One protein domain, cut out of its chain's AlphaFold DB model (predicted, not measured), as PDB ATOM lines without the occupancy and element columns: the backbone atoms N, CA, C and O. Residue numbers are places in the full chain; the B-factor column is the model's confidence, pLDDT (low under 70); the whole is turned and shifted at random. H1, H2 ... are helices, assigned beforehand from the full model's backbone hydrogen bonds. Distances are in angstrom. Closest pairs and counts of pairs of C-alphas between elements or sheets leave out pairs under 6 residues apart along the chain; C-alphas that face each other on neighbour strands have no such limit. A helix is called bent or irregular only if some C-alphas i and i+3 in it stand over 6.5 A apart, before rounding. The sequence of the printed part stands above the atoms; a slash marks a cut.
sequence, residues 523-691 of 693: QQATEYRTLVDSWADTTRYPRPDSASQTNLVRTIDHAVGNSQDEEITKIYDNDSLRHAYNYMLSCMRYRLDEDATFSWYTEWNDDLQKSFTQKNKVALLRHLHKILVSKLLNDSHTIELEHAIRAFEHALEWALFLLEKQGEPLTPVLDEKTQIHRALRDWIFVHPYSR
ATOM      1  N   GLN A 523      88.958  44.940  34.079       94.25
ATOM      2  CA  GLN A 523      88.441  43.581  33.928       94.25
ATOM      3  C   GLN A 523      87.597  43.443  32.655       94.25
ATOM      4  O   GLN A 523      87.886  42.595  31.818       94.25
ATOM      5  N   GLN A 524      86.605  44.317  32.464       93.31
ATOM      6  CA  GLN A 524      85.732  44.280  31.288       93.31
ATOM      7  C   GLN A 524      86.509  44.501  29.984       93.31
ATOM      8  O   GLN A 524      86.190  43.896  28.970       93.31
ATOM      9  N   ALA A 525      87.535  45.355  30.000       89.50
ATOM     10  CA  ALA A 525      88.419  45.586  28.864       89.50
ATOM     11  C   ALA A 525      89.212  44.326  28.508       89.50
ATOM     12  O   ALA A 525      89.416  44.054  27.329       89.50
ATOM     13  N   THR A 526      89.625  43.551  29.513       94.06
ATOM     14  CA  THR A 526      90.311  42.265  29.327       94.06
ATOM     15  C   THR A 526      89.359  41.204  28.778       94.06
ATOM     16  O   THR A 526      89.703  40.525  27.814       94.06
ATOM     17  N   GLU A 527      88.146  41.100  29.328       94.94
ATOM     18  CA  GLU A 527      87.086  40.212  28.825       94.94
ATOM     19  C   GLU A 527      86.745  40.536  27.364       94.94
ATOM     20  O   GLU A 527      86.776  39.660  26.503       94.94
ATOM     21  N   TYR A 528      86.505  41.814  27.062       94.81
ATOM     22  CA  TYR A 528      86.186  42.257  25.708       94.81
ATOM     23  C   TYR A 528      87.346  42.058  24.740       94.81
ATOM     24  O   TYR A 528      87.131  41.643  23.608       94.81
ATOM     25  N   ARG A 529      88.579  42.340  25.176       94.00
ATOM     26  CA  ARG A 529      89.769  42.087  24.365       94.00
ATOM     27  C   ARG A 529      89.915  40.607  24.063       94.00
ATOM     28  O   ARG A 529      90.147  40.275  22.919       94.00
ATOM     29  N   THR A 530      89.702  39.737  25.043       96.19
ATOM     30  CA  THR A 530      89.760  38.285  24.830       96.19
ATOM     31  C   THR A 530      88.719  37.842  23.805       96.19
ATOM     32  O   THR A 530      89.032  37.047  22.925       96.19
ATOM     33  N   LEU A 531      87.504  38.394  23.879       96.25
ATOM     34  CA  LEU A 531      86.459  38.142  22.891       96.25
ATOM     35  C   LEU A 531      86.878  38.626  21.493       96.25
ATOM     36  O   LEU A 531      86.885  37.836  20.556       96.25
ATOM     37  N   VAL A 532      87.305  39.885  21.358       94.31
ATOM     38  CA  VAL A 532      87.741  40.462  20.074       94.31
ATOM     39  C   VAL A 532      88.961  39.741  19.496       94.31
ATOM     40  O   VAL A 532      88.982  39.458  18.304       94.31
ATOM     41  N   ASP A 533      89.953  39.412  20.316       94.06
ATOM     42  CA  ASP A 533      91.161  38.704  19.890       94.06
ATOM     43  C   ASP A 533      90.826  37.262  19.483       94.06
ATOM     44  O   ASP A 533      91.420  36.741  18.542       94.06
ATOM     45  N   SER A 534      89.828  36.631  20.118       95.88
ATOM     46  CA  SER A 534      89.365  35.303  19.705       95.88
ATOM     47  C   SER A 534      88.805  35.304  18.285       95.88
ATOM     48  O   SER A 534      89.003  34.329  17.572       95.88
ATOM     49  N   TRP A 535      88.214  36.412  17.817       95.88
ATOM     50  CA  TRP A 535      87.790  36.543  16.423       95.88
ATOM     51  C   TRP A 535      88.951  36.397  15.439       95.88
ATOM     52  O   TRP A 535      88.738  35.911  14.332       95.88
ATOM     53  N   ALA A 536      90.172  36.807  15.796       91.44
ATOM     54  CA  ALA A 536      91.341  36.672  14.925       91.44
ATOM     55  C   ALA A 536      91.788  35.207  14.755       91.44
ATOM     56  O   ALA A 536      92.482  34.888  13.789       91.44
ATOM     57  N   ASP A 537      91.363  34.309  15.648       93.69
ATOM     58  CA  ASP A 537      91.596  32.873  15.533       93.69
ATOM     59  C   ASP A 537      90.646  32.257  14.496       93.69
ATOM     60  O   ASP A 537      89.535  31.815  14.799       93.69
ATOM     61  N   THR A 538      91.099  32.207  13.243       92.69
ATOM     62  CA  THR A 538      90.339  31.628  12.126       92.69
ATOM     63  C   THR A 538      90.160  30.115  12.230       92.69
ATOM     64  O   THR A 538      89.332  29.567  11.506       92.69
ATOM     65  N   THR A 539      90.889  29.437  13.126       92.12
ATOM     66  CA  THR A 539      90.676  28.008  13.395       92.12
ATOM     67  C   THR A 539      89.437  27.794  14.257       92.12
ATOM     68  O   THR A 539      88.696  26.837  14.046       92.12
ATOM     69  N   ARG A 540      89.172  28.721  15.186       92.12
ATOM     70  CA  ARG A 540      87.983  28.715  16.042       92.12
ATOM     71  C   ARG A 540      86.781  29.380  15.373       92.12
ATOM     72  O   ARG A 540      85.665  28.874  15.474       92.12
ATOM     73  N   TYR A 541      87.009  30.501  14.695       92.81
ATOM     74  CA  TYR A 541      85.980  31.303  14.037       92.81
ATOM     75  C   TYR A 541      86.343  31.565  12.567       92.81
ATOM     76  O   TYR A 541      86.769  32.670  12.202       92.81
ATOM     77  N   PRO A 542      86.186  30.552  11.702       91.94
ATOM     78  CA  PRO A 542      86.438  30.691  10.273       91.94
ATOM     79  C   PRO A 542      85.563  31.789   9.653       91.94
ATOM     80  O   PRO A 542      84.492  32.125  10.159       91.94
ATOM     81  N   ARG A 543      86.041  32.388   8.556       94.62
ATOM     82  CA  ARG A 543      85.357  33.485   7.856       94.62
ATOM     83  C   ARG A 543      84.409  32.907   6.800       94.62
ATOM     84  O   ARG A 543      84.896  32.497   5.747       94.62
ATOM     85  N   PRO A 544      83.089  32.844   7.050       95.56
ATOM     86  CA  PRO A 544      82.155  32.337   6.053       95.56
ATOM     87  C   PRO A 544      82.036  33.320   4.885       95.56
ATOM     88  O   PRO A 544      82.081  34.540   5.075       95.56
ATOM     89  N   ASP A 545      81.815  32.796   3.683       94.75
ATOM     90  CA  ASP A 545      81.399  33.616   2.548       94.75
ATOM     91  C   ASP A 545      79.963  34.152   2.730       94.75
ATOM     92  O   ASP A 545      79.267  33.856   3.710       94.75
ATOM     93  N   SER A 546      79.523  35.017   1.812       92.06
ATOM     94  CA  SER A 546      78.187  35.625   1.893       92.06
ATOM     95  C   SER A 546      77.074  34.591   1.709       92.06
ATOM     96  O   SER A 546      76.069  34.646   2.412       92.06
ATOM     97  N   ALA A 547      77.264  33.615   0.816       93.62
ATOM     98  CA  ALA A 547      76.255  32.602   0.510       93.62
ATOM     99  C   ALA A 547      75.961  31.706   1.723       93.62
ATOM    100  O   ALA A 547      74.804  31.425   2.035       93.62
ATOM    101  N   SER A 548      77.004  31.323   2.453       95.00
ATOM    102  CA  SER A 548      76.924  30.508   3.665       95.00
ATOM    103  C   SER A 548      76.249  31.262   4.806       95.00
ATOM    104  O   SER A 548      75.459  30.684   5.552       95.00
ATOM    105  N   GLN A 549      76.493  32.571   4.918       96.00
ATOM    106  CA  GLN A 549      75.780  33.425   5.870       96.00
ATOM    107  C   GLN A 549      74.290  33.565   5.512       96.00
ATOM    108  O   GLN A 549      73.447  33.493   6.404       96.00
ATOM    109  N   THR A 550      73.943  33.708   4.228       93.19
ATOM    110  CA  THR A 550      72.541  33.702   3.772       93.19
ATOM    111  C   THR A 550      71.866  32.367   4.079       93.19
ATOM    112  O   THR A 550      70.744  32.346   4.588       93.19
ATOM    113  N   ASN A 551      72.560  31.251   3.831       94.12
ATOM    114  CA  ASN A 551      72.058  29.920   4.159       94.12
ATOM    115  C   ASN A 551      71.795  29.783   5.663       94.12
ATOM    116  O   ASN A 551      70.704  29.383   6.055       94.12
ATOM    117  N   LEU A 552      72.737  30.226   6.503       95.00
ATOM    118  CA  LEU A 552      72.569  30.238   7.953       95.00
ATOM    119  C   LEU A 552      71.309  30.997   8.391       95.00
ATOM    120  O   LEU A 552      70.590  30.501   9.252       95.00
ATOM    121  N   VAL A 553      71.015  32.176   7.830       94.69
ATOM    122  CA  VAL A 553      69.805  32.935   8.208       94.69
ATOM    123  C   VAL A 553      68.534  32.145   7.895       94.69
ATOM    124  O   VAL A 553      67.627  32.114   8.725       94.69
ATOM    125  N   ARG A 554      68.484  31.452   6.750       93.19
ATOM    126  CA  ARG A 554      67.372  30.545   6.413       93.19
ATOM    127  C   ARG A 554      67.302  29.364   7.379       93.19
ATOM    128  O   ARG A 554      66.214  29.002   7.816       93.19
ATOM    129  N   THR A 555      68.447  28.786   7.748       94.31
ATOM    130  CA  THR A 555      68.515  27.677   8.711       94.31
ATOM    131  C   THR A 555      68.055  28.106  10.103       94.31
ATOM    132  O   THR A 555      67.293  27.373  10.721       94.31
ATOM    133  N   ILE A 556      68.460  29.287  10.587       93.94
ATOM    134  CA  ILE A 556      67.995  29.870  11.858       93.94
ATOM    135  C   ILE A 556      66.475  30.013  11.834       93.94
ATOM    136  O   ILE A 556      65.808  29.530  12.744       93.94
ATOM    137  N   ASP A 557      65.938  30.630  10.782       93.38
ATOM    138  CA  ASP A 557      64.506  30.888  10.655       93.38
ATOM    139  C   ASP A 557      63.689  29.590  10.643       93.38
ATOM    140  O   ASP A 557      62.774  29.410  11.446       93.38
ATOM    141  N   HIS A 558      64.114  28.618   9.833       92.00
ATOM    142  CA  HIS A 558      63.513  27.288   9.795       92.00
ATOM    143  C   HIS A 558      63.631  26.550  11.141       92.00
ATOM    144  O   HIS A 558      62.670  25.933  11.602       92.00
ATOM    145  N   ALA A 559      64.803  26.589  11.780       90.88
ATOM    146  CA  ALA A 559      65.058  25.891  13.038       90.88
ATOM    147  C   ALA A 559      64.241  26.465  14.196       90.88
ATOM    148  O   ALA A 559      63.848  25.701  15.079       90.88
ATOM    149  N   VAL A 560      63.993  27.776  14.194       89.88
ATOM    150  CA  VAL A 560      63.182  28.469  15.198       89.88
ATOM    151  C   VAL A 560      61.693  28.252  14.926       89.88
ATOM    152  O   VAL A 560      60.984  27.835  15.840       89.88
ATOM    153  N   GLY A 561      61.233  28.419  13.682       88.81
ATOM    154  CA  GLY A 561      59.824  28.249  13.301       88.81
ATOM    155  C   GLY A 561      59.286  26.820  13.444       88.81
ATOM    156  O   GLY A 561      58.110  26.638  13.748       88.81
ATOM    157  N   ASN A 562      60.139  25.802  13.287       91.00
ATOM    158  CA  ASN A 562      59.741  24.390  13.374       91.00
ATOM    159  C   ASN A 562      60.151  23.700  14.687       91.00
ATOM    160  O   ASN A 562      59.998  22.483  14.823       91.00
ATOM    161  N   SER A 563      60.721  24.427  15.654       89.94
ATOM    162  CA  SER A 563      61.196  23.796  16.887       89.94
ATOM    163  C   SER A 563      60.050  23.359  17.798       89.94
ATOM    164  O   SER A 563      59.130  24.123  18.057       89.94
ATOM    165  N   GLN A 564      60.176  22.159  18.365       91.81
ATOM    166  CA  GLN A 564      59.373  21.700  19.508       91.81
ATOM    167  C   GLN A 564      60.108  21.893  20.850       91.81
ATOM    168  O   GLN A 564      59.630  21.455  21.892       91.81
ATOM    169  N   ASP A 565      61.301  22.495  20.827       92.00
ATOM    170  CA  ASP A 565      62.073  22.796  22.035       92.00
ATOM    171  C   ASP A 565      61.393  23.923  22.821       92.00
ATOM    172  O   ASP A 565      61.236  25.026  22.293       92.00
ATOM    173  N   GLU A 566      61.027  23.650  24.076       91.75
ATOM    174  CA  GLU A 566      60.304  24.578  24.955       91.75
ATOM    175  C   GLU A 566      61.018  25.933  25.113       91.75
ATOM    176  O   GLU A 566      60.382  26.974  25.259       91.75
ATOM    177  N   GLU A 567      62.352  25.967  25.068       88.31
ATOM    178  CA  GLU A 567      63.087  27.226  25.169       88.31
ATOM    179  C   GLU A 567      63.069  28.034  23.868       88.31
ATOM    180  O   GLU A 567      63.161  29.262  23.916       88.31
ATOM    181  N   ILE A 568      62.938  27.374  22.713       89.19
ATOM    182  CA  ILE A 568      62.749  28.051  21.424       89.19
ATOM    183  C   ILE A 568      61.293  28.500  21.269       89.19
ATOM    184  O   ILE A 568      61.065  29.620  20.812       89.19
ATOM    185  N   THR A 569      60.307  27.703  21.700       91.44
ATOM    186  CA  THR A 569      58.890  28.106  21.623       91.44
ATOM    187  C   THR A 569      58.608  29.355  22.457       91.44
ATOM    188  O   THR A 569      57.859  30.221  22.010       91.44
ATOM    189  N   LYS A 570      59.327  29.559  23.575       92.88
ATOM    190  CA  LYS A 570      59.293  30.813  24.356       92.88
ATOM    191  C   LYS A 570      59.572  32.074  23.535       92.88
ATOM    192  O   LYS A 570      59.095  33.145  23.915       92.88
ATOM    193  N   ILE A 571      60.336  31.984  22.440       93.12
ATOM    194  CA  ILE A 571      60.563  33.127  21.544       93.12
ATOM    195  C   ILE A 571      59.244  33.533  20.872       93.12
ATOM    196  O   ILE A 571      58.972  34.725  20.786       93.12
ATOM    197  N   TYR A 572      58.409  32.577  20.450       89.12
ATOM    198  CA  TYR A 572      57.128  32.846  19.785       89.12
ATOM    199  C   TYR A 572      55.965  33.076  20.747       89.12
ATOM    200  O   TYR A 572      55.107  33.911  20.449       89.12
ATOM    201  N   ASP A 573      55.962  32.393  21.892       91.31
ATOM    202  CA  ASP A 573      54.925  32.522  22.924       91.31
ATOM    203  C   ASP A 573      54.979  33.884  23.630       91.31
ATOM    204  O   ASP A 573      54.002  34.339  24.225       91.31
ATOM    205  N   ASN A 574      56.129  34.562  23.570       94.00
ATOM    206  CA  ASN A 574      56.308  35.907  24.088       94.00
ATOM    207  C   ASN A 574      56.360  36.918  22.940       94.00
ATOM    208  O   ASN A 574      57.388  37.056  22.277       94.00
ATOM    209  N   ASP A 575      55.293  37.701  22.774       91.12
ATOM    210  CA  ASP A 575      55.196  38.730  21.730       91.12
ATOM    211  C   ASP A 575      56.416  39.663  21.698       91.12
ATOM    212  O   ASP A 575      56.899  40.029  20.631       91.12
ATOM    213  N   SER A 576      56.983  40.016  22.860       91.88
ATOM    214  CA  SER A 576      58.165  40.877  22.900       91.88
ATOM    215  C   SER A 576      59.425  40.219  22.345       91.88
ATOM    216  O   SER A 576      60.210  40.885  21.666       91.88
ATOM    217  N   LEU A 577      59.634  38.933  22.632       93.12
ATOM    218  CA  LEU A 577      60.768  38.181  22.096       93.12
ATOM    219  C   LEU A 577      60.571  37.887  20.612       93.12
ATOM    220  O   LEU A 577      61.517  38.071  19.847       93.12
ATOM    221  N   ARG A 578      59.347  37.548  20.195       92.38
ATOM    222  CA  ARG A 578      58.978  37.332  18.792       92.38
ATOM    223  C   ARG A 578      59.262  38.573  17.955       92.38
ATOM    224  O   ARG A 578      59.926  38.500  16.926       92.38
ATOM    225  N   HIS A 579      58.835  39.737  18.440       90.00
ATOM    226  CA  HIS A 579      59.102  41.028  17.809       90.00
ATOM    227  C   HIS A 579      60.603  41.334  17.727       90.00
ATOM    228  O   HIS A 579      61.113  41.711  16.668       90.00
ATOM    229  N   ALA A 580      61.336  41.125  18.825       91.19
ATOM    230  CA  ALA A 580      62.781  41.322  18.854       91.19
ATOM    231  C   ALA A 580      63.518  40.408  17.860       91.19
ATOM    232  O   ALA A 580      64.461  40.860  17.204       91.19
ATOM    233  N   TYR A 581      63.063  39.160  17.737       93.94
ATOM    234  CA  TYR A 581      63.596  38.136  16.845       93.94
ATOM    235  C   TYR A 581      63.347  38.457  15.374       93.94
ATOM    236  O   TYR A 581      64.301  38.515  14.600       93.94
ATOM    237  N   ASN A 582      62.108  38.774  15.002       90.69
ATOM    238  CA  ASN A 582      61.762  39.120  13.623       90.69
ATOM    239  C   ASN A 582      62.553  40.343  13.134       90.69
ATOM    240  O   ASN A 582      63.099  40.340  12.031       90.69
ATOM    241  N   TYR A 583      62.718  41.361  13.984       90.19
ATOM    242  CA  TYR A 583      63.559  42.513  13.650       90.19
ATOM    243  C   TYR A 583      65.044  42.152  13.507       90.19
ATOM    244  O   TYR A 583      65.735  42.707  12.650       90.19
ATOM    245  N   MET A 584      65.551  41.225  14.327       93.69
ATOM    246  CA  MET A 584      66.926  40.729  14.213       93.69
ATOM    247  C   MET A 584      67.142  40.022  12.875       93.69
ATOM    248  O   MET A 584      68.099  40.345  12.171       93.69
ATOM    249  N   LEU A 585      66.233  39.116  12.502       92.69
ATOM    250  CA  LEU A 585      66.263  38.431  11.213       92.69
ATOM    251  C   LEU A 585      66.192  39.414  10.048       92.69
ATOM    252  O   LEU A 585      66.982  39.304   9.114       92.69
ATOM    253  N   SER A 586      65.307  40.409  10.117       88.38
ATOM    254  CA  SER A 586      65.189  41.429   9.072       88.38
ATOM    255  C   SER A 586      66.489  42.231   8.908       88.38
ATOM    256  O   SER A 586      66.967  42.421   7.791       88.38
ATOM    257  N   CYS A 587      67.158  42.593  10.013       89.88
ATOM    258  CA  CYS A 587      68.484  43.220   9.961       89.88
ATOM    259  C   CYS A 587      69.551  42.318   9.322       89.88
ATOM    260  O   CYS A 587      70.447  42.830   8.652       89.88
ATOM    261  N   MET A 588      69.486  41.000   9.546       94.00
ATOM    262  CA  MET A 588      70.411  40.039   8.939       94.00
ATOM    263  C   MET A 588      70.160  39.877   7.443       94.00
ATOM    264  O   MET A 588      71.110  39.998   6.673       94.00
ATOM    265  N   ARG A 589      68.901  39.679   7.031       91.62
ATOM    266  CA  ARG A 589      68.504  39.572   5.618       91.62
ATOM    267  C   ARG A 589      68.948  40.805   4.834       91.62
ATOM    268  O   ARG A 589      69.716  40.664   3.895       91.62
ATOM    269  N   TYR A 590      68.625  41.998   5.333       86.44
ATOM    270  CA  TYR A 590      69.009  43.277   4.720       86.44
ATOM    271  C   TYR A 590      70.527  43.466   4.527       86.44
ATOM    272  O   TYR A 590      70.974  44.238   3.685       86.44
ATOM    273  N   ARG A 591      71.361  42.826   5.357       90.00
ATOM    274  CA  ARG A 591      72.829  42.923   5.252       90.00
ATOM    275  C   ARG A 591      73.444  41.875   4.330       90.00
ATOM    276  O   ARG A 591      74.585  42.061   3.910       90.00
ATOM    277  N   LEU A 592      72.747  40.768   4.107       89.81
ATOM    278  CA  LEU A 592      73.239  39.607   3.366       89.81
ATOM    279  C   LEU A 592      72.715  39.545   1.940       89.81
ATOM    280  O   LEU A 592      73.362  38.949   1.083       89.81
ATOM    281  N   ASP A 593      71.569  40.165   1.715       83.50
ATOM    282  CA  ASP A 593      70.922  40.302   0.431       83.50
ATOM    283  C   ASP A 593      70.701  41.799   0.190       83.50
ATOM    284  O   ASP A 593      70.013  42.470   0.963       83.50
ATOM    285  N   GLU A 594      71.374  42.339  -0.827       64.69
ATOM    286  CA  GLU A 594      71.289  43.765  -1.159       64.69
ATOM    287  C   GLU A 594      69.913  44.152  -1.714       64.69
ATOM    288  O   GLU A 594      69.544  45.328  -1.619       64.69
ATOM    289  N   ASP A 595      69.168  43.169  -2.226       68.00
ATOM    290  CA  ASP A 595      67.839  43.325  -2.808       68.00
ATOM    291  C   ASP A 595      66.725  43.022  -1.792       68.00
ATOM    292  O   ASP A 595      65.564  43.364  -2.025       68.00
ATOM    293  N   ALA A 596      67.059  42.449  -0.628       70.38
ATOM    294  CA  ALA A 596      66.077  42.186   0.416       70.38
ATOM    295  C   ALA A 596      65.461  43.493   0.933       70.38
ATOM    296  O   ALA A 596      66.111  44.328   1.579       70.38
ATOM    297  N   THR A 597      64.158  43.643   0.705       63.00
ATOM    298  CA  THR A 597      63.362  44.694   1.327       63.00
ATOM    299  C   THR A 597      63.296  44.453   2.834       63.00
ATOM    300  O   THR A 597      63.314  43.327   3.342       63.00
ATOM    301  N   PHE A 598      63.263  45.536   3.607       64.50
ATOM    302  CA  PHE A 598      63.100  45.421   5.049       64.50
ATOM    303  C   PHE A 598      61.628  45.103   5.359       64.50
ATOM    304  O   PHE A 598      60.828  46.015   5.564       64.50
ATOM    305  N   SER A 599      61.262  43.818   5.354       59.62
ATOM    306  CA  SER A 599      59.852  43.394   5.285       59.62
ATOM    307  C   SER A 599      59.008  43.651   6.543       59.62
ATOM    308  O   SER A 599      57.786  43.664   6.477       59.62
ATOM    309  N   TRP A 600      59.608  43.942   7.704       58.31
ATOM    310  CA  TRP A 600      58.860  43.978   8.975       58.31
ATOM    311  C   TRP A 600      58.413  45.378   9.454       58.31
ATOM    312  O   TRP A 600      57.997  45.541  10.600       58.31
ATOM    313  N   TYR A 601      58.520  46.421   8.618       57.62
ATOM    314  CA  TYR A 601      58.236  47.810   9.029       57.62
ATOM    315  C   TYR A 601      56.772  48.267   8.908       57.62
ATOM    316  O   TYR A 601      56.464  49.383   9.326       57.62
ATOM    317  N   THR A 602      55.863  47.461   8.362       53.06
ATOM    318  CA  THR A 602      54.529  47.950   7.958       53.06
ATOM    319  C   THR A 602      53.566  48.220   9.124       53.06
ATOM    320  O   THR A 602      52.672  49.053   8.976       53.06
ATOM    321  N   GLU A 603      53.783  47.626  10.304       59.81
ATOM    322  CA  GLU A 603      52.895  47.759  11.478       59.81
ATOM    323  C   GLU A 603      53.611  48.280  12.738       59.81
ATOM    324  O   GLU A 603      53.464  47.752  13.844       59.81
ATOM    325  N   TRP A 604      54.415  49.337  12.604       64.88
ATOM    326  CA  TRP A 604      55.048  49.953  13.771       64.88
ATOM    327  C   TRP A 604      54.019  50.629  14.698       64.88
ATOM    328  O   TRP A 604      53.498  51.695  14.375       64.88
ATOM    329  N   ASN A 605      53.766  50.050  15.877       76.88
ATOM    330  CA  ASN A 605      52.865  50.600  16.899       76.88
ATOM    331  C   ASN A 605      53.542  50.736  18.284       76.88
ATOM    332  O   ASN A 605      54.671  50.286  18.502       76.88
ATOM    333  N   ASP A 606      52.860  51.381  19.235       74.38
ATOM    334  CA  ASP A 606      53.397  51.640  20.581       74.38
ATOM    335  C   ASP A 606      53.728  50.356  21.355       74.38
ATOM    336  O   ASP A 606      54.667  50.327  22.155       74.38
ATOM    337  N   ASP A 607      52.980  49.279  21.124       74.69
ATOM    338  CA  ASP A 607      53.215  47.992  21.779       74.69
ATOM    339  C   ASP A 607      54.470  47.317  21.222       74.69
ATOM    340  O   ASP A 607      55.282  46.781  21.978       74.69
ATOM    341  N   LEU A 608      54.714  47.478  19.922       77.69
ATOM    342  CA  LEU A 608      55.952  47.095  19.267       77.69
ATOM    343  C   LEU A 608      57.157  47.811  19.876       77.69
ATOM    344  O   LEU A 608      58.152  47.178  20.227       77.69
ATOM    345  N   GLN A 609      57.058  49.125  20.079       79.12
ATOM    346  CA  GLN A 609      58.118  49.904  20.714       79.12
ATOM    347  C   GLN A 609      58.416  49.418  22.141       79.12
ATOM    348  O   GLN A 609      59.587  49.312  22.520       79.12
ATOM    349  N   LYS A 610      57.383  49.074  22.920       81.75
ATOM    350  CA  LYS A 610      57.546  48.513  24.273       81.75
ATOM    351  C   LYS A 610      58.224  47.142  24.255       81.75
ATOM    352  O   LYS A 610      58.907  46.804  25.220       81.75
ATOM    353  N   SER A 611      58.107  46.380  23.170       82.81
ATOM    354  CA  SER A 611      58.776  45.085  23.015       82.81
ATOM    355  C   SER A 611      60.298  45.193  22.845       82.81
ATOM    356  O   SER A 611      61.023  44.292  23.273       82.81
ATOM    357  N   PHE A 612      60.829  46.301  22.315       86.44
ATOM    358  CA  PHE A 612      62.262  46.475  22.010       86.44
ATOM    359  C   PHE A 612      63.128  46.949  23.189       86.44
ATOM    360  O   PHE A 612      64.076  47.721  23.023       86.44
ATOM    361  N   THR A 613      62.856  46.461  24.399       89.94
ATOM    362  CA  THR A 613      63.699  46.781  25.560       89.94
ATOM    363  C   THR A 613      65.063  46.090  25.492       89.94
ATOM    364  O   THR A 613      65.200  44.982  24.969       89.94
ATOM    365  N   GLN A 614      66.082  46.699  26.109       91.00
ATOM    366  CA  GLN A 614      67.399  46.071  26.292       91.00
ATOM    367  C   GLN A 614      67.280  44.694  26.970       91.00
ATOM    368  O   GLN A 614      67.970  43.758  26.577       91.00
ATOM    369  N   LYS A 615      66.368  44.554  27.942       94.31
ATOM    370  CA  LYS A 615      66.088  43.290  28.636       94.31
ATOM    371  C   LYS A 615      65.651  42.194  27.660       94.31
ATOM    372  O   LYS A 615      66.193  41.094  27.714       94.31
ATOM    373  N   ASN A 616      64.715  42.504  26.765       93.88
ATOM    374  CA  ASN A 616      64.201  41.542  25.789       93.88
ATOM    375  C   ASN A 616      65.264  41.184  24.743       93.88
ATOM    376  O   ASN A 616      65.412  40.013  24.410       93.88
ATOM    377  N   LYS A 617      66.072  42.160  24.300       94.62
ATOM    378  CA  LYS A 617      67.212  41.900  23.406       94.62
ATOM    379  C   LYS A 617      68.233  40.948  24.043       94.62
ATOM    380  O   LYS A 617      68.635  39.972  23.421       94.62
ATOM    381  N   VAL A 618      68.618  41.193  25.298       95.25
ATOM    382  CA  VAL A 618      69.544  40.315  26.035       95.25
ATOM    383  C   VAL A 618      68.950  38.920  26.226       95.25
ATOM    384  O   VAL A 618      69.648  37.932  26.010       95.25
ATOM    385  N   ALA A 619      67.672  38.824  26.605       94.81
ATOM    386  CA  ALA A 619      66.991  37.541  26.756       94.81
ATOM    387  C   ALA A 619      67.005  36.746  25.442       94.81
ATOM    388  O   ALA A 619      67.441  35.597  25.440       94.81
ATOM    389  N   LEU A 620      66.630  37.377  24.325       95.50
ATOM    390  CA  LEU A 620      66.648  36.745  23.008       95.50
ATOM    391  C   LEU A 620      68.042  36.218  22.644       95.50
ATOM    392  O   LEU A 620      68.176  35.044  22.313       95.50
ATOM    393  N   LEU A 621      69.083  37.054  22.733       96.12
ATOM    394  CA  LEU A 621      70.440  36.625  22.380       96.12
ATOM    395  C   LEU A 621      70.920  35.450  23.245       96.12
ATOM    396  O   LEU A 621      71.596  34.564  22.733       96.12
ATOM    397  N   ARG A 622      70.548  35.407  24.533       95.00
ATOM    398  CA  ARG A 622      70.869  34.273  25.416       95.00
ATOM    399  C   ARG A 622      70.141  32.994  25.007       95.00
ATOM    400  O   ARG A 622      70.760  31.934  25.048       95.00
ATOM    401  N   HIS A 623      68.870  33.076  24.605       92.12
ATOM    402  CA  HIS A 623      68.132  31.914  24.095       92.12
ATOM    403  C   HIS A 623      68.768  31.373  22.807       92.12
ATOM    404  O   HIS A 623      69.022  30.171  22.702       92.12
ATOM    405  N   LEU A 624      69.107  32.264  21.870       93.25
ATOM    406  CA  LEU A 624      69.768  31.893  20.617       93.25
ATOM    407  C   LEU A 624      71.161  31.290  20.861       93.25
ATOM    408  O   LEU A 624      71.484  30.247  20.302       93.25
ATOM    409  N   HIS A 625      71.972  31.893  21.733       94.44
ATOM    410  CA  HIS A 625      73.318  31.393  22.030       94.44
ATOM    411  C   HIS A 625      73.286  30.025  22.723       94.44
ATOM    412  O   HIS A 625      73.959  29.098  22.287       94.44
ATOM    413  N   LYS A 626      72.449  29.859  23.755       91.00
ATOM    414  CA  LYS A 626      72.424  28.639  24.575       91.00
ATOM    415  C   LYS A 626      71.878  27.418  23.829       91.00
ATOM    416  O   LYS A 626      72.444  26.332  23.946       91.00
ATOM    417  N   ILE A 627      70.748  27.571  23.140       86.50
ATOM    418  CA  ILE A 627      69.996  26.431  22.589       86.50
ATOM    419  C   ILE A 627      70.213  26.305  21.086       86.50
ATOM    420  O   ILE A 627      70.522  25.220  20.593       86.50
ATOM    421  N   LEU A 628      70.084  27.413  20.351       83.88
ATOM    422  CA  LEU A 628      70.057  27.354  18.895       83.88
ATOM    423  C   LEU A 628      71.430  27.022  18.305       83.88
ATOM    424  O   LEU A 628      71.494  26.174  17.426       83.88
ATOM    425  N   VAL A 629      72.525  27.610  18.803       88.19
ATOM    426  CA  VAL A 629      73.878  27.320  18.280       88.19
ATOM    427  C   VAL A 629      74.211  25.830  18.392       88.19
ATOM    428  O   VAL A 629      74.612  25.217  17.407       88.19
ATOM    429  N   SER A 630      73.978  25.225  19.560       91.12
ATOM    430  CA  SER A 630      74.229  23.793  19.781       91.12
ATOM    431  C   SER A 630      73.403  22.912  18.841       91.12
ATOM    432  O   SER A 630      73.916  21.940  18.290       91.12
ATOM    433  N   LYS A 631      72.131  23.266  18.626       90.06
ATOM    434  CA  LYS A 631      71.237  22.547  17.712       90.06
ATOM    435  C   LYS A 631      71.699  22.673  16.258       90.06
ATOM    436  O   LYS A 631      71.851  21.666  15.582       90.06
ATOM    437  N   LEU A 632      72.008  23.892  15.813       90.50
ATOM    438  CA  LEU A 632      72.487  24.161  14.456       90.50
ATOM    439  C   LEU A 632      73.801  23.437  14.149       90.50
ATOM    440  O   LEU A 632      73.967  22.952  13.038       90.50
ATOM    441  N   LEU A 633      74.723  23.345  15.114       90.69
ATOM    442  CA  LEU A 633      75.970  22.596  14.935       90.69
ATOM    443  C   LEU A 633      75.704  21.099  14.734       90.69
ATOM    444  O   LEU A 633      76.288  20.503  13.832       90.69
ATOM    445  N   ASN A 634      74.798  20.508  15.518       91.44
ATOM    446  CA  ASN A 634      74.424  19.097  15.371       91.44
ATOM    447  C   ASN A 634      73.711  18.810  14.040       91.44
ATOM    448  O   ASN A 634      73.883  17.732  13.476       91.44
ATOM    449  N   ASP A 635      72.945  19.782  13.542       88.81
ATOM    450  CA  ASP A 635      72.193  19.689  12.288       88.81
ATOM    451  C   ASP A 635      73.014  20.156  11.067       88.81
ATOM    452  O   ASP A 635      72.531  20.121   9.934       88.81
ATOM    453  N   SER A 636      74.258  20.611  11.259       90.19
ATOM    454  CA  SER A 636      75.094  21.082  10.156       90.19
ATOM    455  C   SER A 636      75.582  19.907   9.302       90.19
ATOM    456  O   SER A 636      76.097  18.906   9.797       90.19
ATOM    457  N   HIS A 637      75.389  20.011   7.986       91.56
ATOM    458  CA  HIS A 637      75.754  18.954   7.033       91.56
ATOM    459  C   HIS A 637      76.914  19.350   6.112       91.56
ATOM    460  O   HIS A 637      77.387  18.525   5.332       91.56
ATOM    461  N   THR A 638      77.366  20.605   6.185       95.31
ATOM    462  CA  THR A 638      78.460  21.136   5.369       95.31
ATOM    463  C   THR A 638      79.415  21.966   6.221       95.31
ATOM    464  O   THR A 638      79.000  22.618   7.183       95.31
ATOM    465  N   ILE A 639      80.696  21.960   5.843       94.88
ATOM    466  CA  ILE A 639      81.756  22.716   6.528       94.88
ATOM    467  C   ILE A 639      81.470  24.222   6.436       94.88
ATOM    468  O   ILE A 639      81.682  24.968   7.387       94.88
ATOM    469  N   GLU A 640      80.926  24.680   5.311       96.19
ATOM    470  CA  GLU A 640      80.588  26.081   5.073       96.19
ATOM    471  C   GLU A 640      79.485  26.583   6.017       96.19
ATOM    472  O   GLU A 640      79.571  27.693   6.552       96.19
ATOM    473  N   LEU A 641      78.460  25.755   6.265       94.44
ATOM    474  CA  LEU A 641      77.404  26.079   7.219       94.44
ATOM    475  C   LEU A 641      77.941  26.047   8.652       94.44
ATOM    476  O   LEU A 641      77.634  26.953   9.423       94.44
ATOM    477  N   GLU A 642      78.785  25.071   8.997       95.62
ATOM    478  CA  GLU A 642      79.467  25.038  10.296       95.62
ATOM    479  C   GLU A 642      80.278  26.324  10.523       95.62
ATOM    480  O   GLU A 642      80.152  26.968  11.567       95.62
ATOM    481  N   HIS A 643      81.037  26.768   9.516       96.06
ATOM    482  CA  HIS A 643      81.790  28.018   9.578       96.06
ATOM    483  C   HIS A 643      80.882  29.233   9.816       96.06
ATOM    484  O   HIS A 643      81.194  30.099  10.638       96.06
ATOM    485  N   ALA A 644      79.738  29.295   9.127       96.38
ATOM    486  CA  ALA A 644      78.754  30.352   9.329       96.38
ATOM    487  C   ALA A 644      78.162  30.323  10.748       96.38
ATOM    488  O   ALA A 644      78.066  31.377  11.382       96.38
ATOM    489  N   ILE A 645      77.832  29.138  11.277       96.69
ATOM    490  CA  ILE A 645      77.308  28.961  12.639       96.69
ATOM    491  C   ILE A 645      78.329  29.432  13.680       96.69
ATOM    492  O   ILE A 645      77.963  30.174  14.590       96.69
ATOM    493  N   ARG A 646      79.615  29.090  13.526       96.31
ATOM    494  CA  ARG A 646      80.695  29.566  14.412       96.31
ATOM    495  C   ARG A 646      80.845  31.084  14.372       96.31
ATOM    496  O   ARG A 646      80.966  31.728  15.412       96.31
ATOM    497  N   ALA A 647      80.790  31.684  13.183       95.75
ATOM    498  CA  ALA A 647      80.820  33.137  13.062       95.75
ATOM    499  C   ALA A 647      79.602  33.807  13.721       95.75
ATOM    500  O   ALA A 647      79.734  34.891  14.292       95.75
ATOM    501  N   PHE A 648      78.431  33.170  13.669       96.81
ATOM    502  CA  PHE A 648      77.226  33.638  14.349       96.81
ATOM    503  C   PHE A 648      77.303  33.488  15.868       96.81
ATOM    504  O   PHE A 648      76.940  34.428  16.568       96.81
ATOM    505  N   GLU A 649      77.839  32.378  16.376       97.19
ATOM    506  CA  GLU A 649      78.127  32.168  17.800       97.19
ATOM    507  C   GLU A 649      78.976  33.320  18.359       97.19
ATOM    508  O   GLU A 649      78.559  33.994  19.303       97.19
ATOM    509  N   HIS A 650      80.098  33.636  17.702       97.38
ATOM    510  CA  HIS A 650      80.931  34.780  18.075       97.38
ATOM    511  C   HIS A 650      80.164  36.111  17.998       97.38
ATOM    512  O   HIS A 650      80.253  36.955  18.894       97.38
ATOM    513  N   ALA A 651      79.374  36.311  16.939       97.00
ATOM    514  CA  ALA A 651      78.602  37.534  16.764       97.00
ATOM    515  C   ALA A 651      77.549  37.721  17.875       97.00
ATOM    516  O   ALA A 651      77.335  38.855  18.308       97.00
ATOM    517  N   LEU A 652      76.931  36.638  18.365       97.00
ATOM    518  CA  LEU A 652      76.001  36.645  19.500       97.00
ATOM    519  C   LEU A 652      76.706  37.004  20.812       97.00
ATOM    520  O   LEU A 652      76.197  37.840  21.558       97.00
ATOM    521  N   GLU A 653      77.877  36.425  21.086       97.00
ATOM    522  CA  GLU A 653      78.686  36.740  22.276       97.00
ATOM    523  C   GLU A 653      79.112  38.210  22.287       97.00
ATOM    524  O   GLU A 653      78.949  38.921  23.284       97.00
ATOM    525  N   TRP A 654      79.582  38.697  21.139       96.56
ATOM    526  CA  TRP A 654      79.936  40.097  20.948       96.56
ATOM    527  C   TRP A 654      78.728  41.016  21.143       96.56
ATOM    528  O   TRP A 654      78.794  41.978  21.909       96.56
ATOM    529  N   ALA A 655      77.594  40.694  20.522       95.88
ATOM    530  CA  ALA A 655      76.348  41.441  20.656       95.88
ATOM    531  C   ALA A 655      75.826  41.476  22.108       95.88
ATOM    532  O   ALA A 655      75.386  42.529  22.582       95.88
ATOM    533  N   LEU A 656      75.918  40.359  22.837       96.44
ATOM    534  CA  LEU A 656      75.583  40.277  24.260       96.44
ATOM    535  C   LEU A 656      76.449  41.222  25.086       96.44
ATOM    536  O   LEU A 656      75.909  42.012  25.861       96.44
ATOM    537  N   PHE A 657      77.767  41.204  24.868       95.69
ATOM    538  CA  PHE A 657      78.679  42.109  25.562       95.69
ATOM    539  C   PHE A 657      78.302  43.577  25.315       95.69
ATOM    540  O   PHE A 657      78.163  44.358  26.259       95.69
ATOM    541  N   LEU A 658      78.076  43.952  24.051       92.94
ATOM    542  CA  LEU A 658      77.688  45.312  23.670       92.94
ATOM    543  C   LEU A 658      76.392  45.771  24.345       92.94
ATOM    544  O   LEU A 658      76.304  46.910  24.812       92.94
ATOM    545  N   LEU A 659      75.384  44.895  24.400       92.00
ATOM    546  CA  LEU A 659      74.116  45.188  25.059       92.00
ATOM    547  C   LEU A 659      74.287  45.324  26.563       92.00
ATOM    548  O   LEU A 659      73.783  46.284  27.132       92.00
ATOM    549  N   GLU A 660      74.984  44.400  27.219       91.88
ATOM    550  CA  GLU A 660      75.156  44.421  28.674       91.88
ATOM    551  C   GLU A 660      75.938  45.645  29.148       91.88
ATOM    552  O   GLU A 660      75.626  46.203  30.200       91.88
ATOM    553  N   LYS A 661      76.925  46.094  28.365       90.56
ATOM    554  CA  LYS A 661      77.721  47.284  28.690       90.56
ATOM    555  C   LYS A 661      77.167  48.583  28.092       90.56
ATOM    556  O   LYS A 661      77.735  49.644  28.331       90.56
ATOM    557  N   GLN A 662      76.049  48.511  27.362       86.19
ATOM    558  CA  GLN A 662      75.353  49.645  26.738       86.19
ATOM    559  C   GLN A 662      76.214  50.466  25.757       86.19
ATOM    560  O   GLN A 662      76.042  51.680  25.640       86.19
ATOM    561  N   GLY A 663      77.122  49.827  25.012       82.06
ATOM    562  CA  GLY A 663      77.922  50.523  24.000       82.06
ATOM    563  C   GLY A 663      79.072  49.713  23.404       82.06
ATOM    564  O   GLY A 663      79.445  48.661  23.912       82.06
ATOM    565  N   GLU A 664      79.635  50.225  22.304       81.38
ATOM    566  CA  GLU A 664      80.823  49.667  21.636       81.38
ATOM    567  C   GLU A 664      82.097  50.227  22.290       81.38
ATOM    568  O   GLU A 664      82.263  51.444  22.326       81.38
ATOM    569  N   PRO A 665      82.997  49.399  22.844       82.25
ATOM    570  CA  PRO A 665      84.225  49.885  23.477       82.25
ATOM    571  C   PRO A 665      85.131  50.675  22.521       82.25
ATOM    572  O   PRO A 665      85.147  50.433  21.315       82.25
ATOM    573  N   LEU A 666      85.907  51.627  23.061       74.25
ATOM    574  CA  LEU A 666      86.863  52.424  22.273       74.25
ATOM    575  C   LEU A 666      87.961  51.571  21.632       74.25
ATOM    576  O   LEU A 666      88.288  51.789  20.466       74.25
ATOM    577  N   THR A 667      88.517  50.644  22.412       71.06
ATOM    578  CA  THR A 667      89.618  49.753  22.037       71.06
ATOM    579  C   THR A 667      89.587  48.480  22.897       71.06
ATOM    580  O   THR A 667      89.362  48.604  24.107       71.06
ATOM    581  N   PRO A 668      89.907  47.296  22.345       81.62
ATOM    582  CA  PRO A 668      90.117  47.037  20.913       81.62
ATOM    583  C   PRO A 668      88.820  47.205  20.102       81.62
ATOM    584  O   PRO A 668      87.745  47.295  20.679       81.62
ATOM    585  N   VAL A 669      88.902  47.319  18.778       83.12
ATOM    586  CA  VAL A 669      87.723  47.315  17.892       83.12
ATOM    587  C   VAL A 669      87.683  45.963  17.194       83.12
ATOM    588  O   VAL A 669      88.727  45.411  16.872       83.12
ATOM    589  N   LEU A 670      86.486  45.415  16.987       86.62
ATOM    590  CA  LEU A 670      86.338  44.200  16.197       86.62
ATOM    591  C   LEU A 670      86.548  44.533  14.713       86.62
ATOM    592  O   LEU A 670      85.682  45.170  14.097       86.62
ATOM    593  N   ASP A 671      87.689  44.123  14.170       83.25
ATOM    594  CA  ASP A 671      88.039  44.274  12.758       83.25
ATOM    595  C   ASP A 671      87.417  43.153  11.904       83.25
ATOM    596  O   ASP A 671      86.962  42.131  12.417       83.25
ATOM    597  N   GLU A 672      87.324  43.368  10.585       87.44
ATOM    598  CA  GLU A 672      86.822  42.370   9.618       87.44
ATOM    599  C   GLU A 672      85.444  41.763   9.956       87.44
ATOM    600  O   GLU A 672      85.172  40.581   9.738       87.44
ATOM    601  N   LYS A 673      84.535  42.583  10.490       91.44
ATOM    602  CA  LYS A 673      83.154  42.178  10.795       91.44
ATOM    603  C   LYS A 673      82.481  41.539   9.576       91.44
ATOM    604  O   LYS A 673      82.339  42.210   8.543       91.44
ATOM    605  N   THR A 674      81.972  40.316   9.746       94.56
ATOM    606  CA  THR A 674      81.046  39.681   8.791       94.56
ATOM    607  C   THR A 674      79.741  40.475   8.676       94.56
ATOM    608  O   THR A 674      79.463  41.363   9.494       94.56
ATOM    609  N   GLN A 675      78.904  40.162   7.685       94.19
ATOM    610  CA  GLN A 675      77.601  40.822   7.544       94.19
ATOM    611  C   GLN A 675      76.695  40.534   8.745       94.19
ATOM    612  O   GLN A 675      75.993  41.432   9.202       94.19
ATOM    613  N   ILE A 676      76.806  39.348   9.349       95.06
ATOM    614  CA  ILE A 676      76.091  38.984  10.582       95.06
ATOM    615  C   ILE A 676      76.494  39.878  11.767       95.06
ATOM    616  O   ILE A 676      75.627  40.381  12.481       95.06
ATOM    617  N   HIS A 677      77.790  40.158  11.955       96.62
ATOM    618  CA  HIS A 677      78.237  41.099  12.992       96.62
ATOM    619  C   HIS A 677      77.658  42.498  12.756       96.62
ATOM    620  O   HIS A 677      77.180  43.160  13.679       96.62
ATOM    621  N   ARG A 678      77.676  42.966  11.504       93.25
ATOM    622  CA  ARG A 678      77.112  44.274  11.138       93.25
ATOM    623  C   ARG A 678      75.599  44.311  11.367       93.25
ATOM    624  O   ARG A 678      75.106  45.308  11.889       93.25
ATOM    625  N   ALA A 679      74.892  43.225  11.058       92.94
ATOM    626  CA  ALA A 679      73.460  43.078  11.285       92.94
ATOM    627  C   ALA A 679      73.095  43.107  12.772       92.94
ATOM    628  O   ALA A 679      72.211  43.865  13.160       92.94
ATOM    629  N   LEU A 680      73.802  42.357  13.628       95.00
ATOM    630  CA  LEU A 680      73.561  42.384  15.076       95.00
ATOM    631  C   LEU A 680      73.888  43.749  15.684       95.00
ATOM    632  O   LEU A 680      73.144  44.245  16.529       95.00
ATOM    633  N   ARG A 681      74.954  44.408  15.217       91.38
ATOM    634  CA  ARG A 681      75.265  45.789  15.608       91.38
ATOM    635  C   ARG A 681      74.119  46.739  15.261       91.38
ATOM    636  O   ARG A 681      73.738  47.566  16.091       91.38
ATOM    637  N   ASP A 682      73.587  46.636  14.047       87.25
ATOM    638  CA  ASP A 682      72.446  47.437  13.613       87.25
ATOM    639  C   ASP A 682      71.207  47.126  14.454       87.25
ATOM    640  O   ASP A 682      70.585  48.047  14.970       87.25
ATOM    641  N   TRP A 683      70.904  45.855  14.697       91.69
ATOM    642  CA  TRP A 683      69.788  45.435  15.540       91.69
ATOM    643  C   TRP A 683      69.887  45.967  16.982       91.69
ATOM    644  O   TRP A 683      68.884  46.373  17.581       91.69
ATOM    645  N   ILE A 684      71.095  46.025  17.553       90.25
ATOM    646  CA  ILE A 684      71.335  46.575  18.893       90.25
ATOM    647  C   ILE A 684      71.098  48.084  18.917       90.25
ATOM    648  O   ILE A 684      70.311  48.565  19.741       90.25
ATOM    649  N   PHE A 685      71.792  48.817  18.041       82.56
ATOM    650  CA  PHE A 685      71.942  50.270  18.153       82.56
ATOM    651  C   PHE A 685      70.987  51.074  17.281       82.56
ATOM    652  O   PHE A 685      70.792  52.261  17.538       82.56
ATOM    653  N   VAL A 686      70.434  50.475  16.235       77.38
ATOM    654  CA  VAL A 686      69.429  51.113  15.399       77.38
ATOM    655  C   VAL A 686      68.078  50.696  15.938       77.38
ATOM    656  O   VAL A 686      67.648  49.549  15.804       77.38
ATOM    657  N   HIS A 687      67.424  51.635  16.616       72.44
ATOM    658  CA  HIS A 687      66.045  51.441  17.018       72.44
ATOM    659  C   HIS A 687      65.187  51.359  15.748       72.44
ATOM    660  O   HIS A 687      65.388  52.183  14.853       72.44
ATOM    661  N   PRO A 688      64.235  50.421  15.635       64.56
ATOM    662  CA  PRO A 688      63.528  50.259  14.370       64.56
ATOM    663  C   PRO A 688      62.688  51.496  14.003       64.56
ATOM    664  O   PRO A 688      62.651  51.874  12.839       64.56
ATOM    665  N   TYR A 689      62.147  52.222  14.992       54.06
ATOM    666  CA  TYR A 689      61.519  53.542  14.788       54.06
ATOM    667  C   TYR A 689      62.407  54.568  14.059       54.06
ATOM    668  O   TYR A 689      61.898  55.435  13.364       54.06
ATOM    669  N   SER A 690      63.732  54.495  14.225       49.47
ATOM    670  CA  SER A 690      64.678  55.406  13.566       49.47
ATOM    671  C   SER A 690      64.924  55.072  12.093       49.47
ATOM    672  O   SER A 690      65.595  55.846  11.429       49.47
ATOM    673  N   ARG A 691      64.466  53.905  11.624       49.56
ATOM    674  CA  ARG A 691      64.533  53.461  10.220       49.56
ATOM    675  C   ARG A 691      63.169  53.484   9.525       49.56
ATOM    676  O   ARG A 691      63.125  53.505   8.306       49.56
TER     677      ARG A 691
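This is residues 523 to 691 of the 693 residues of the protein "Kinase-like domain-containing protein" of Ampelomyces quisqualis (UniProt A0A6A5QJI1). A rounded cluster of helices: H7 is the inner arm of a helical hairpin with H6, and H1 and H8 also pack beside H7. H2 and H4, side by side and running opposite ways, cross this group, while the short H3 and H5 sit near the beginning of H4. The printed part has 169 residues with eight named helices, H1 to H8 in order, and no named strand; the class is all helix. It is compact, with a radius of gyration of the C-alphas of 15.4 A and spans of 42 by 38 by 34 A.

H1, residues 523 to 536, begins at C-alpha 523 (88.441, 43.581, 33.928). H2 is residues 546 to 561, 22.8 A, H3 566 to 573, H4 575 to 592, 25.8 A, and H5 606 to 611. H6, residues 614 to 634, 29.9 A, has a kink of 29 degrees near residue 627 and is only just irregular: C-alphas 626 and 629 are 6.6 A apart. H7 is residues 639 to 660, 31.7 A; H8, residues 675 to 685, ends at C-alpha 685 (71.942, 50.270, 18.153).

The hub, H4, touches H8 at a steep tilt of 43 degrees, closest at the C-alphas of Met 588 and Ala 679, 4.9 A. H4 and H3 touch only at the corner, closest at C-alphas 572 and 578, 5.0 A. H6 and H7 form a hairpin, closest at C-alphas 621 and 652, 6.3 A. Residues 650 to 657 of H7 alone touch H1, closest at C-alphas 654 and 531, 7.1 A. Every O i to N i+4 pair is within hydrogen-bond range in H2, H4, H5, H7 and H8; H1 has 9 of 10, H3 2 of 4, H6 15 of 17.

The C-alphas farthest apart, of Thr 539 and Asp 606, are 44.7 A apart. The printed part has no cut; the links H4 to H5 and H7 to H8 are long. The pLDDT is under 70 at residues 594 to 595, 597 to 604 and 688 to 691.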